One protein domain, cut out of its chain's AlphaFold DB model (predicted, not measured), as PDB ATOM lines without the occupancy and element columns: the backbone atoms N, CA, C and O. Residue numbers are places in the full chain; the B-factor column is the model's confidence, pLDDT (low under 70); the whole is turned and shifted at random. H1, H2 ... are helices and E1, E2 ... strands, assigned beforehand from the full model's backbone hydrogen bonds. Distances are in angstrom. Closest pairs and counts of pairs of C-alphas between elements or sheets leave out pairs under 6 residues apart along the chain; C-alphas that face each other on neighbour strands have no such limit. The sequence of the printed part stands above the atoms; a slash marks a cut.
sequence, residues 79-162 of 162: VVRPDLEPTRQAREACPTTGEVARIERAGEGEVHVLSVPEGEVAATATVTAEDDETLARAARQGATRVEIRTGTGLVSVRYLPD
ATOM      1  N   VAL A  79     -25.131  12.102  41.005       97.88
ATOM      2  CA  VAL A  79     -24.967  10.788  41.644       97.88
ATOM      3  C   VAL A  79     -24.744   9.718  40.582       97.88
ATOM      4  O   VAL A  79     -25.643   9.360  39.823       97.88
ATOM      5  N   VAL A  80     -23.541   9.145  40.558       97.38
ATOM      6  CA  VAL A  80     -23.143   8.146  39.560       97.38
ATOM      7  C   VAL A  80     -22.692   6.832  40.185       97.38
ATOM      8  O   VAL A  80     -22.103   6.779  41.265       97.38
ATOM      9  N   ARG A  81     -22.903   5.744  39.438       96.88
ATOM     10  CA  ARG A  81     -22.411   4.396  39.757       96.88
ATOM     11  C   ARG A  81     -21.405   3.950  38.697       96.88
ATOM     12  O   ARG A  81     -21.782   3.219  37.780       96.88
ATOM     13  N   PRO A  82     -20.157   4.447  38.736       95.00
ATOM     14  CA  PRO A  82     -19.165   4.063  37.745       95.00
ATOM     15  C   PRO A  82     -18.817   2.578  37.892       95.00
ATOM     16  O   PRO A  82     -18.728   2.071  39.011       95.00
ATOM     17  N   ASP A  83     -18.545   1.909  36.769       93.38
ATOM     18  CA  ASP A  83     -18.002   0.543  36.737       93.38
ATOM     19  C   ASP A  83     -16.510   0.558  37.114       93.38
ATOM     20  O   ASP A  83     -15.605   0.353  36.305       93.38
ATOM     21  N   LEU A  84     -16.250   0.959  38.355       93.75
ATOM     22  CA  LEU A  84     -14.934   1.078  38.951       93.75
ATOM     23  C   LEU A  84     -14.973   0.436  40.324       93.75
ATOM     24  O   LEU A  84     -15.795   0.793  41.170       93.75
ATOM     25  N   GLU A  85     -14.007  -0.434  40.589       94.00
ATOM     26  CA  GLU A  85     -13.895  -1.022  41.913       94.00
ATOM     27  C   GLU A  85     -13.608   0.051  42.992       94.00
ATOM     28  O   GLU A  85     -12.942   1.074  42.737       94.00
ATOM     29  N   PRO A  86     -14.034  -0.195  44.245       94.06
ATOM     30  CA  PRO A  86     -13.593   0.554  45.407       94.06
ATOM     31  C   PRO A  86     -12.069   0.602  45.479       94.06
ATOM     32  O   PRO A  86     -11.376  -0.360  45.138       94.06
ATOM     33  N   THR A  87     -11.528   1.727  45.938       92.69
ATOM     34  CA  THR A  87     -10.073   1.876  46.083       92.69
ATOM     35  C   THR A  87      -9.519   0.899  47.115       92.69
ATOM     36  O   THR A  87     -10.242   0.448  48.003       92.69
ATOM     37  N   ARG A  88      -8.215   0.608  47.047       93.62
ATOM     38  CA  ARG A  88      -7.532  -0.206  48.061       93.62
ATOM     39  C   ARG A  88      -7.786   0.316  49.482       93.62
ATOM     40  O   ARG A  88      -8.154  -0.470  50.343       93.62
ATOM     41  N   GLN A  89      -7.675   1.631  49.683       91.88
ATOM     42  CA  GLN A  89      -7.940   2.280  50.971       91.88
ATOM     43  C   GLN A  89      -9.367   2.009  51.471       91.88
ATOM     44  O   GLN A  89      -9.550   1.687  52.638       91.88
ATOM     45  N   ALA A  90     -10.372   2.093  50.591       92.88
ATOM     46  CA  ALA A  90     -11.758   1.800  50.956       92.88
ATOM     47  C   ALA A  90     -11.954   0.326  51.347       92.88
ATOM     48  O   ALA A  90     -12.642   0.040  52.318       92.88
ATOM     49  N   ARG A  91     -11.319  -0.612  50.629       94.06
ATOM     50  CA  ARG A  91     -11.382  -2.047  50.961       94.06
ATOM     51  C   ARG A  91     -10.727  -2.346  52.311       94.06
ATOM     52  O   ARG A  91     -11.284  -3.096  53.100       94.06
ATOM     53  N   GLU A  92      -9.564  -1.752  52.578       93.75
ATOM     54  CA  GLU A  92      -8.814  -1.937  53.831       93.75
ATOM     55  C   GLU A  92      -9.509  -1.296  55.042       93.75
ATOM     56  O   GLU A  92      -9.350  -1.773  56.159       93.75
ATOM     57  N   ALA A  93     -10.295  -0.241  54.822       93.88
ATOM     58  CA  ALA A  93     -11.077   0.434  55.855       93.88
ATOM     59  C   ALA A  93     -12.503  -0.122  56.017       93.88
ATOM     60  O   ALA A  93     -13.286   0.449  56.774       93.88
ATOM     61  N   CYS A  94     -12.865  -1.190  55.296       92.50
ATOM     62  CA  CYS A  94     -14.198  -1.773  55.383       92.50
ATOM     63  C   CYS A  94     -14.458  -2.279  56.813       92.50
ATOM     64  O   CYS A  94     -13.664  -3.077  57.322       92.50
ATOM     65  N   PRO A  95     -15.528  -1.813  57.476       92.31
ATOM     66  CA  PRO A  95     -15.802  -2.183  58.856       92.31
ATOM     67  C   PRO A  95     -16.527  -3.539  58.929       92.31
ATOM     68  O   PRO A  95     -16.696  -4.244  57.925       92.31
ATOM     69  N   THR A  96     -16.989  -3.918  60.122       89.50
ATOM     70  CA  THR A  96     -17.853  -5.096  60.290       89.50
ATOM     71  C   THR A  96     -19.180  -4.882  59.560       89.50
ATOM     72  O   THR A  96     -19.638  -3.750  59.406       89.50
ATOM     73  N   THR A  97     -19.822  -5.959  59.102       89.25
ATOM     74  CA  THR A  97     -21.120  -5.888  58.415       89.25
ATOM     75  C   THR A  97     -22.154  -5.105  59.224       89.25
ATOM     76  O   THR A  97     -22.347  -5.371  60.408       89.25
ATOM     77  N   GLY A  98     -22.828  -4.157  58.567       84.38
ATOM     78  CA  GLY A  98     -23.807  -3.264  59.195       84.38
ATOM     79  C   GLY A  98     -23.216  -1.977  59.784       84.38
ATOM     80  O   GLY A  98     -23.971  -1.108  60.213       84.38
ATOM     81  N   GLU A  99     -21.893  -1.819  59.778       88.81
ATOM     82  CA  GLU A  99     -21.219  -0.586  60.188       88.81
ATOM     83  C   GLU A  99     -20.824   0.280  58.978       88.81
ATOM     84  O   GLU A  99     -20.747  -0.182  57.833       88.81
ATOM     85  N   VAL A 100     -20.531   1.556  59.253       93.50
ATOM     86  CA  VAL A 100     -20.040   2.522  58.263       93.50
ATOM     87  C   VAL A 100     -18.704   3.089  58.724       93.50
ATOM     88  O   VAL A 100     -18.613   3.682  59.798       93.50
ATOM     89  N   ALA A 101     -17.675   2.950  57.893       94.31
ATOM     90  CA  ALA A 101     -16.397   3.620  58.088       94.31
ATOM     91  C   ALA A 101     -16.367   4.928  57.296       94.31
ATOM     92  O   ALA A 101     -16.823   4.993  56.154       94.31
ATOM     93  N   ARG A 102     -15.799   5.971  57.900       94.00
ATOM     94  CA  ARG A 102     -15.611   7.285  57.285       94.00
ATOM     95  C   ARG A 102     -14.123   7.565  57.154       94.00
ATOM     96  O   ARG A 102     -13.379   7.413  58.120       94.00
ATOM     97  N   ILE A 103     -13.711   7.983  55.966       91.69
ATOM     98  CA  ILE A 103     -12.318   8.235  55.625       91.69
ATOM     99  C   ILE A 103     -12.218   9.645  55.059       91.69
ATOM    100  O   ILE A 103     -12.799   9.947  54.013       91.69
ATOM    101  N   GLU A 104     -11.450  10.491  55.732       84.19
ATOM    102  CA  GLU A 104     -11.046  11.785  55.190       84.19
ATOM    103  C   GLU A 104     -10.033  11.556  54.063       84.19
ATOM    104  O   GLU A 104      -9.115  10.734  54.184       84.19
ATOM    105  N   ARG A 105     -10.192  12.248  52.932       77.31
ATOM    106  CA  ARG A 105      -9.192  12.183  51.863       77.31
ATOM    107  C   ARG A 105      -8.049  13.146  52.176       77.31
ATOM    108  O   ARG A 105      -8.254  14.217  52.727       77.31
ATOM    109  N   ALA A 106      -6.833  12.782  51.769       63.78
ATOM    110  CA  ALA A 106      -5.739  13.743  51.647       63.78
ATOM    111  C   ALA A 106      -6.062  14.677  50.464       63.78
ATOM    112  O   ALA A 106      -5.685  14.398  49.326       63.78
ATOM    113  N   GLY A 107      -6.885  15.692  50.719       67.94
ATOM    114  CA  GLY A 107      -7.525  16.570  49.740       67.94
ATOM    115  C   GLY A 107      -8.922  16.975  50.219       67.94
ATOM    116  O   GLY A 107      -9.268  16.748  51.375       67.94
ATOM    117  N   GLU A 108      -9.730  17.544  49.331       69.00
ATOM    118  CA  GLU A 108     -11.126  17.870  49.632       69.00
ATOM    119  C   GLU A 108     -12.031  16.654  49.348       69.00
ATOM    120  O   GLU A 108     -11.832  15.903  48.385       69.00
ATOM    121  N   GLY A 109     -12.999  16.422  50.236       82.19
ATOM    122  CA  GLY A 109     -13.966  15.327  50.144       82.19
ATOM    123  C   GLY A 109     -13.735  14.162  51.113       82.19
ATOM    124  O   GLY A 109     -12.734  14.055  51.824       82.19
ATOM    125  N   GLU A 110     -14.693  13.244  51.119       91.56
ATOM    126  CA  GLU A 110     -14.813  12.173  52.109       91.56
ATOM    127  C   GLU A 110     -15.258  10.883  51.425       91.56
ATOM    128  O   GLU A 110     -15.938  10.897  50.393       91.56
ATOM    129  N   VAL A 111     -14.861   9.749  51.993       94.31
ATOM    130  CA  VAL A 111     -15.295   8.429  51.538       94.31
ATOM    131  C   VAL A 111     -16.000   7.714  52.676       94.31
ATOM    132  O   VAL A 111     -15.462   7.596  53.775       94.31
ATOM    133  N   HIS A 112     -17.196   7.210  52.394       95.81
ATOM    134  CA  HIS A 112     -17.933   6.315  53.278       95.81
ATOM    135  C   HIS A 112     -17.809   4.904  52.742       95.81
ATOM    136  O   HIS A 112     -17.907   4.680  51.536       95.81
ATOM    137  N   VAL A 113     -17.570   3.955  53.634       96.94
ATOM    138  CA  VAL A 113     -17.487   2.538  53.301       96.94
ATOM    139  C   VAL A 113     -18.509   1.799  54.140       96.94
ATOM    140  O   VAL A 113     -18.411   1.768  55.365       96.94
ATOM    141  N   LEU A 114     -19.492   1.226  53.461       95.94
ATOM    142  CA  LEU A 114     -20.534   0.405  54.045       95.94
ATOM    143  C   LEU A 114     -20.129  -1.053  53.854       95.94
ATOM    144  O   LEU A 114     -19.875  -1.482  52.726       95.94
ATOM    145  N   SER A 115     -20.085  -1.803  54.949       95.62
ATOM    146  CA  SER A 115     -19.924  -3.255  54.904       95.62
ATOM    147  C   SER A 115     -21.298  -3.896  54.748       95.62
ATOM    148  O   SER A 115     -22.181  -3.706  55.590       95.62
ATOM    149  N   VAL A 116     -21.497  -4.617  53.647       94.25
ATOM    150  CA  VAL A 116     -22.814  -5.064  53.174       94.25
ATOM    151  C   VAL A 116     -22.862  -6.593  53.129       94.25
ATOM    152  O   VAL A 116     -21.898  -7.204  52.660       94.25
ATOM    153  N   PRO A 117     -23.959  -7.233  53.580       91.75
ATOM    154  CA  PRO A 117     -24.129  -8.676  53.446       91.75
ATOM    155  C   PRO A 117     -23.969  -9.169  52.001       91.75
ATOM    156  O   PRO A 117     -24.246  -8.460  51.026       91.75
ATOM    157  N   GLU A 118     -23.542 -10.422  51.849       84.88
ATOM    158  CA  GLU A 118     -23.470 -11.054  50.532       84.88
ATOM    159  C   GLU A 118     -24.850 -11.061  49.858       84.88
ATOM    160  O   GLU A 118     -25.862 -11.390  50.471       84.88
ATOM    161  N   GLY A 119     -24.893 -10.689  48.577       90.38
ATOM    162  CA  GLY A 119     -26.139 -10.582  47.810       90.38
ATOM    163  C   GLY A 119     -26.873  -9.242  47.940       90.38
ATOM    164  O   GLY A 119     -27.729  -8.961  47.105       90.38
ATOM    165  N   GLU A 120     -26.507  -8.378  48.891       95.31
ATOM    166  CA  GLU A 120     -27.190  -7.088  49.102       95.31
ATOM    167  C   GLU A 120     -26.478  -5.890  48.456       95.31
ATOM    168  O   GLU A 120     -27.093  -4.847  48.257       95.31
ATOM    169  N   VAL A 121     -25.216  -6.040  48.032       95.19
ATOM    170  CA  VAL A 121     -24.369  -4.945  47.506       95.19
ATOM    171  C   VAL A 121     -25.065  -4.091  46.439       95.19
ATOM    172  O   VAL A 121     -25.024  -2.865  46.506       95.19
ATOM    173  N   ALA A 122     -25.716  -4.718  45.455       94.88
ATOM    174  CA  ALA A 122     -26.384  -3.993  44.372       94.88
ATOM    175  C   ALA A 122     -27.640  -3.240  44.848       94.88
ATOM    176  O   ALA A 122     -27.908  -2.127  44.383       94.88
ATOM    177  N   ALA A 123     -28.389  -3.829  45.783       96.62
ATOM    178  CA  ALA A 123     -29.562  -3.201  46.379       96.62
ATOM    179  C   ALA A 123     -29.143  -2.016  47.252       96.62
ATOM    180  O   ALA A 123     -29.652  -0.916  47.058       96.62
ATOM    181  N   THR A 124     -28.144  -2.196  48.122       96.75
ATOM    182  CA  THR A 124     -27.582  -1.115  48.938       96.75
ATOM    183  C   THR A 124     -27.061   0.020  48.068       96.75
ATOM    184  O   THR A 124     -27.409   1.165  48.312       96.75
ATOM    185  N   ALA A 125     -26.303  -0.269  47.006       96.88
ATOM    186  CA  ALA A 125     -25.807   0.771  46.105       96.88
ATOM    187  C   ALA A 125     -26.927   1.550  45.394       96.88
ATOM    188  O   ALA A 125     -26.727   2.712  45.058       96.88
ATOM    189  N   THR A 126     -28.077   0.918  45.144       97.44
ATOM    190  CA  THR A 126     -29.252   1.585  44.560       97.44
ATOM    191  C   THR A 126     -29.935   2.468  45.597       97.44
ATOM    192  O   THR A 126     -30.063   3.661  45.362       97.44
ATOM    193  N   VAL A 127     -30.239   1.925  46.781       97.00
ATOM    194  CA  VAL A 127     -30.840   2.690  47.886       97.00
ATOM    195  C   VAL A 127     -29.978   3.895  48.253       97.00
ATOM    196  O   VAL A 127     -30.484   4.999  48.361       97.00
ATOM    197  N   THR A 128     -28.662   3.716  48.384       97.44
ATOM    198  CA  THR A 128     -27.730   4.811  48.676       97.44
ATOM    199  C   THR A 128     -27.690   5.869  47.568       97.44
ATOM    200  O   THR A 128     -27.439   7.031  47.858       97.44
ATOM    201  N   ALA A 129     -27.928   5.502  46.305       97.00
ATOM    202  CA  ALA A 129     -27.953   6.468  45.205       97.00
ATOM    203  C   ALA A 129     -29.199   7.368  45.226       97.00
ATOM    204  O   ALA A 129     -29.149   8.476  44.707       97.00
ATOM    205  N   GLU A 130     -30.290   6.884  45.813       95.69
ATOM    206  CA  GLU A 130     -31.601   7.544  45.847       95.69
ATOM    207  C   GLU A 130     -31.920   8.132  47.233       95.69
ATOM    208  O   GLU A 130     -33.018   8.626  47.469       95.69
ATOM    209  N   ASP A 131     -30.976   8.050  48.172       96.56
ATOM    210  CA  ASP A 131     -31.181   8.400  49.573       96.56
ATOM    211  C   ASP A 131     -30.889   9.883  49.858       96.56
ATOM    212  O   ASP A 131     -29.780  10.385  49.643       96.56
ATOM    213  N   ASP A 132     -31.871  10.567  50.448       96.75
ATOM    214  CA  ASP A 132     -31.766  11.968  50.863       96.75
ATOM    215  C   ASP A 132     -30.624  12.205  51.855       96.75
ATOM    216  O   ASP A 132     -30.018  13.277  51.856       96.75
ATOM    217  N   GLU A 133     -30.293  11.237  52.720       95.69
ATOM    218  CA  GLU A 133     -29.157  11.401  53.636       95.69
ATOM    219  C   GLU A 133     -27.826  11.408  52.874       95.69
ATOM    220  O   GLU A 133     -26.915  12.160  53.237       95.69
ATOM    221  N   THR A 134     -27.720  10.659  51.775       96.75
ATOM    222  CA  THR A 134     -26.561  10.706  50.877       96.75
ATOM    223  C   THR A 134     -26.430  12.077  50.215       96.75
ATOM    224  O   THR A 134     -25.341  12.662  50.257       96.75
ATOM    225  N   LEU A 135     -27.524  12.645  49.698       97.62
ATOM    226  CA  LEU A 135     -27.535  13.991  49.113       97.62
ATOM    227  C   LEU A 135     -27.261  15.086  50.154       97.62
ATOM    228  O   LEU A 135     -26.420  15.955  49.933       97.62
ATOM    229  N   ALA A 136     -27.887  15.020  51.332       96.31
ATOM    230  CA  ALA A 136     -27.678  15.989  52.408       96.31
ATOM    231  C   ALA A 136     -26.217  15.995  52.873       96.31
ATOM    232  O   ALA A 136     -25.633  17.046  53.155       96.31
ATOM    233  N   ARG A 137     -25.594  14.814  52.932       94.62
ATOM    234  CA  ARG A 137     -24.183  14.676  53.290       94.62
ATOM    235  C   ARG A 137     -23.256  15.209  52.206       94.62
ATOM    236  O   ARG A 137     -22.254  15.835  52.546       94.62
ATOM    237  N   ALA A 138     -23.583  14.991  50.936       95.62
ATOM    238  CA  ALA A 138     -22.860  15.574  49.813       95.62
ATOM    239  C   ALA A 138     -22.944  17.110  49.847       95.62
ATOM    240  O   ALA A 138     -21.917  17.789  49.862       95.62
ATOM    241  N   ALA A 139     -24.151  17.651  50.012       94.94
ATOM    242  CA  ALA A 139     -24.416  19.081  50.116       94.94
ATOM    243  C   ALA A 139     -23.658  19.745  51.277       94.94
ATOM    244  O   ALA A 139     -23.057  20.805  51.097       94.94
ATOM    245  N   ARG A 140     -23.628  19.102  52.455       92.19
ATOM    246  CA  ARG A 140     -22.875  19.571  53.635       92.19
ATOM    247  C   ARG A 140     -21.380  19.716  53.358       92.19
ATOM    248  O   ARG A 140     -20.742  20.591  53.934       92.19
ATOM    249  N   GLN A 141     -20.836  18.853  52.509       90.06
ATOM    250  CA  GLN A 141     -19.419  18.831  52.157       90.06
ATOM    251  C   GLN A 141     -19.086  19.694  50.940       90.06
ATOM    252  O   GLN A 141     -17.934  19.715  50.522       90.06
ATOM    253  N   GLY A 142     -20.077  20.379  50.358       91.00
ATOM    254  CA  GLY A 142     -19.886  21.117  49.111       91.00
ATOM    255  C   GLY A 142     -19.601  20.206  47.915       91.00
ATOM    256  O   GLY A 142     -19.039  20.669  46.931       91.00
ATOM    257  N   ALA A 143     -19.962  18.921  47.991       93.81
ATOM    258  CA  ALA A 143     -19.774  18.003  46.880       93.81
ATOM    259  C   ALA A 143     -20.754  18.321  45.746       93.81
ATOM    260  O   ALA A 143     -21.948  18.521  45.983       93.81
ATOM    261  N   THR A 144     -20.241  18.323  44.522       94.38
ATOM    262  CA  THR A 144     -21.021  18.456  43.286       94.38
ATOM    263  C   THR A 144     -21.278  17.109  42.633       94.38
ATOM    264  O   THR A 144     -22.209  16.964  41.844       94.38
ATOM    265  N   ARG A 145     -20.504  16.088  43.019       95.56
ATOM    266  CA  ARG A 145     -20.649  14.725  42.522       95.56
ATOM    267  C   ARG A 145     -20.489  13.690  43.627       95.56
ATOM    268  O   ARG A 145     -19.610  13.786  44.487       95.56
ATOM    269  N   VAL A 146     -21.312  12.649  43.563       97.62
ATOM    270  CA  VAL A 146     -21.230  11.460  44.410       97.62
ATOM    271  C   VAL A 146     -20.948  10.249  43.536       97.62
ATOM    272  O   VAL A 146     -21.704   9.941  42.621       97.62
ATOM    273  N   GLU A 147     -19.871   9.523  43.831       97.25
ATOM    274  CA  GLU A 147     -19.594   8.246  43.170       97.25
ATOM    275  C   GLU A 147     -19.847   7.078  44.111       97.25
ATOM    276  O   GLU A 147     -19.207   6.965  45.157       97.25
ATOM    277  N   ILE A 148     -20.714   6.162  43.693       98.00
ATOM    278  CA  ILE A 148     -21.009   4.928  44.413       98.00
ATOM    279  C   ILE A 148     -20.340   3.769  43.682       98.00
ATOM    280  O   ILE A 148     -20.670   3.450  42.543       98.00
ATOM    281  N   ARG A 149     -19.379   3.137  44.351       97.38
ATOM    282  CA  ARG A 149     -18.593   2.014  43.830       97.38
ATOM    283  C   ARG A 149     -18.891   0.753  44.620       97.38
ATOM    284  O   ARG A 149     -18.963   0.797  45.846       97.38
ATOM    285  N   THR A 150     -19.009  -0.374  43.935       97.12
ATOM    286  CA  THR A 150     -19.357  -1.662  44.544       97.12
ATOM    287  C   THR A 150     -18.176  -2.623  44.514       97.12
ATOM    288  O   THR A 150     -17.443  -2.716  43.533       97.12
ATOM    289  N   GLY A 151     -17.968  -3.339  45.615       93.19
ATOM    290  CA  GLY A 151     -16.994  -4.421  45.725       93.19
ATOM    291  C   GLY A 151     -17.612  -5.630  46.418       93.19
ATOM    292  O   GLY A 151     -18.761  -5.591  46.860       93.19
ATOM    293  N   THR A 152     -16.859  -6.721  46.532       91.94
ATOM    294  CA  THR A 152     -17.320  -7.918  47.245       91.94
ATOM    295  C   THR A 152     -17.624  -7.584  48.708       91.94
ATOM    296  O   THR A 152     -16.711  -7.287  49.473       91.94
ATOM    297  N   GLY A 153     -18.908  -7.617  49.078       93.38
ATOM    298  CA  GLY A 153     -19.379  -7.341  50.438       93.38
ATOM    299  C   GLY A 153     -19.256  -5.881  50.887       93.38
ATOM    300  O   GLY A 153     -19.269  -5.619  52.086       93.38
ATOM    301  N   LEU A 154     -19.096  -4.917  49.967       95.81
ATOM    302  CA  LEU A 154     -18.986  -3.508  50.354       95.81
ATOM    303  C   LEU A 154     -19.486  -2.521  49.297       95.81
ATOM    304  O   LEU A 154     -19.384  -2.753  48.089       95.81
ATOM    305  N   VAL A 155     -19.954  -1.371  49.774       97.44
ATOM    306  CA  VAL A 155     -20.300  -0.194  48.969       97.44
ATOM    307  C   VAL A 155     -19.444   0.977  49.439       97.44
ATOM    308  O   VAL A 155     -19.365   1.263  50.630       97.44
ATOM    309  N   SER A 156     -18.780   1.655  48.509       97.06
ATOM    310  CA  SER A 156     -17.970   2.841  48.775       97.06
ATOM    311  C   SER A 156     -18.624   4.062  48.141       97.06
ATOM    312  O   SER A 156     -18.768   4.117  46.923       97.06
ATOM    313  N   VAL A 157     -18.988   5.040  48.964       97.44
ATOM    314  CA  VAL A 157     -19.588   6.313  48.549       97.44
ATOM    315  C   VAL A 157     -18.525   7.393  48.639       97.44
ATOM    316  O   VAL A 157     -17.914   7.578  49.691       97.44
ATOM    317  N   ARG A 158     -18.267   8.092  47.541       95.75
ATOM    318  CA  ARG A 158     -17.247   9.138  47.462       95.75
ATOM    319  C   ARG A 158     -17.919  10.474  47.214       95.75
ATOM    320  O   ARG A 158     -18.578  10.626  46.193       95.75
ATOM    321  N   TYR A 159     -17.685  11.428  48.100       95.19
ATOM    322  CA  TYR A 159     -18.148  12.803  47.964       95.19
ATOM    323  C   TYR A 159     -17.031  13.626  47.326       95.19
ATOM    324  O   TYR A 159     -15.940  13.730  47.894       95.19
ATOM    325  N   LEU A 160     -17.275  14.125  46.117       91.88
ATOM    326  CA  LEU A 160     -16.307  14.869  45.319       91.88
ATOM    327  C   LEU A 160     -16.731  16.346  45.266       91.88
ATOM    328  O   LEU A 160     -17.755  16.646  44.647       91.88
ATOM    329  N   PRO A 161     -16.000  17.243  45.946       87.06
ATOM    330  CA  PRO A 161     -16.099  18.680  45.707       87.06
ATOM    331  C   PRO A 161     -15.463  19.047  44.361       87.06
ATOM    332  O   PRO A 161     -14.660  18.269  43.831       87.06
ATOM    333  N   ASP A 162     -15.869  20.198  43.823       73.25
ATOM    334  CA  ASP A 162     -15.312  20.791  42.595       73.25
ATOM    335  C   ASP A 162     -13.842  21.211  42.746       73.25
ATOM    336  O   ASP A 162     -13.475  21.718  43.830       73.25
TER     337      ASP A 162
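What this domain is: This is residues 79 to 162 of the 162 residues of an uncharacterized protein of Halobacteriales archaeon SW_7_68_16 (UniProt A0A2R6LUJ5). A twisted sheet of four antiparallel strands has two helices, H2 and H3, one after the other over one face, and a single short helix, H1, over the other. The stretch before H1 begins beside the edge strand E3, where residues 79 to 80 make a short parallel pairing with residues 146 to 147. The printed part has 84 residues, with three named helices and four named strands in the order H1 E1 E2 H2 H3 E3 E4; the sheet runs E1 E2 E4 E3, and the class is mixed, helices and strands. It is compact, with a radius of gyration of the C-alphas of 11.6 A, and rounded, spanning 33 by 26 by 23 A.

How they stand to each other: H1, residues 88 to 92, is on the sheet over E2, residues 110 to 115, at a height of 8.7 A; their closest C-alphas, of Ala 90 and Val 113, are 6.2 A apart. E1, residues 100 to 104, is an edge strand and forms a hairpin with E2, with N 101 and O 113 2.9 A apart. E2 is also the antiparallel neighbour of E4, residues 154 to 161, with N 112 and O 157 2.8 A apart. H2, residues 121 to 129, is on the face opposite to H1, 8.4 A over the sheet; it lies over E4 and runs along it, at 17 degrees on the local plane. H3, residues 132 to 140, is on the same face as H2, at a height of 9.1 A; the closest C-alphas of H3 and E4, of Ala 138 and Tyr 159, are 5.8 A apart. H2 and H3 are close but not clearly touching, at a steep tilt of 58 degrees, the same way; their closest C-alphas, of Thr 128 and Thr 134, are 6.4 A apart. E3, residues 143 to 151, is the other edge strand and forms a hairpin with E4, with N 149 and O 156 2.8 A apart. E2, H2, H3 and E3 form a split strand-helix-strand unit, two strands running the same way with E4 between them, and its crossover is right-handed. In H1, H2 and H3 every O i to N i+4 pair is within hydrogen-bond range.

Where its parts are: H1 begins at C-alpha 88, (-7.532, -0.206, 48.061), and is 6.2 A long. E1 measures 13.3 A, E2 16.5 A, H2 12.2 A, H3 12.0 A and E3 22.6 A. E4 measures 22.9 A and ends at C-alpha 161, (-16.099, 18.680, 45.707).

The domain as a whole: The two C-alphas farthest apart, of Glu 118 and Asp 162, are 33.8 A apart. The printed part has no cut, and no link is long. Mean pLDDT of the printed part is 92.6; residues 106 to 108, between E1 and E2, are under 70.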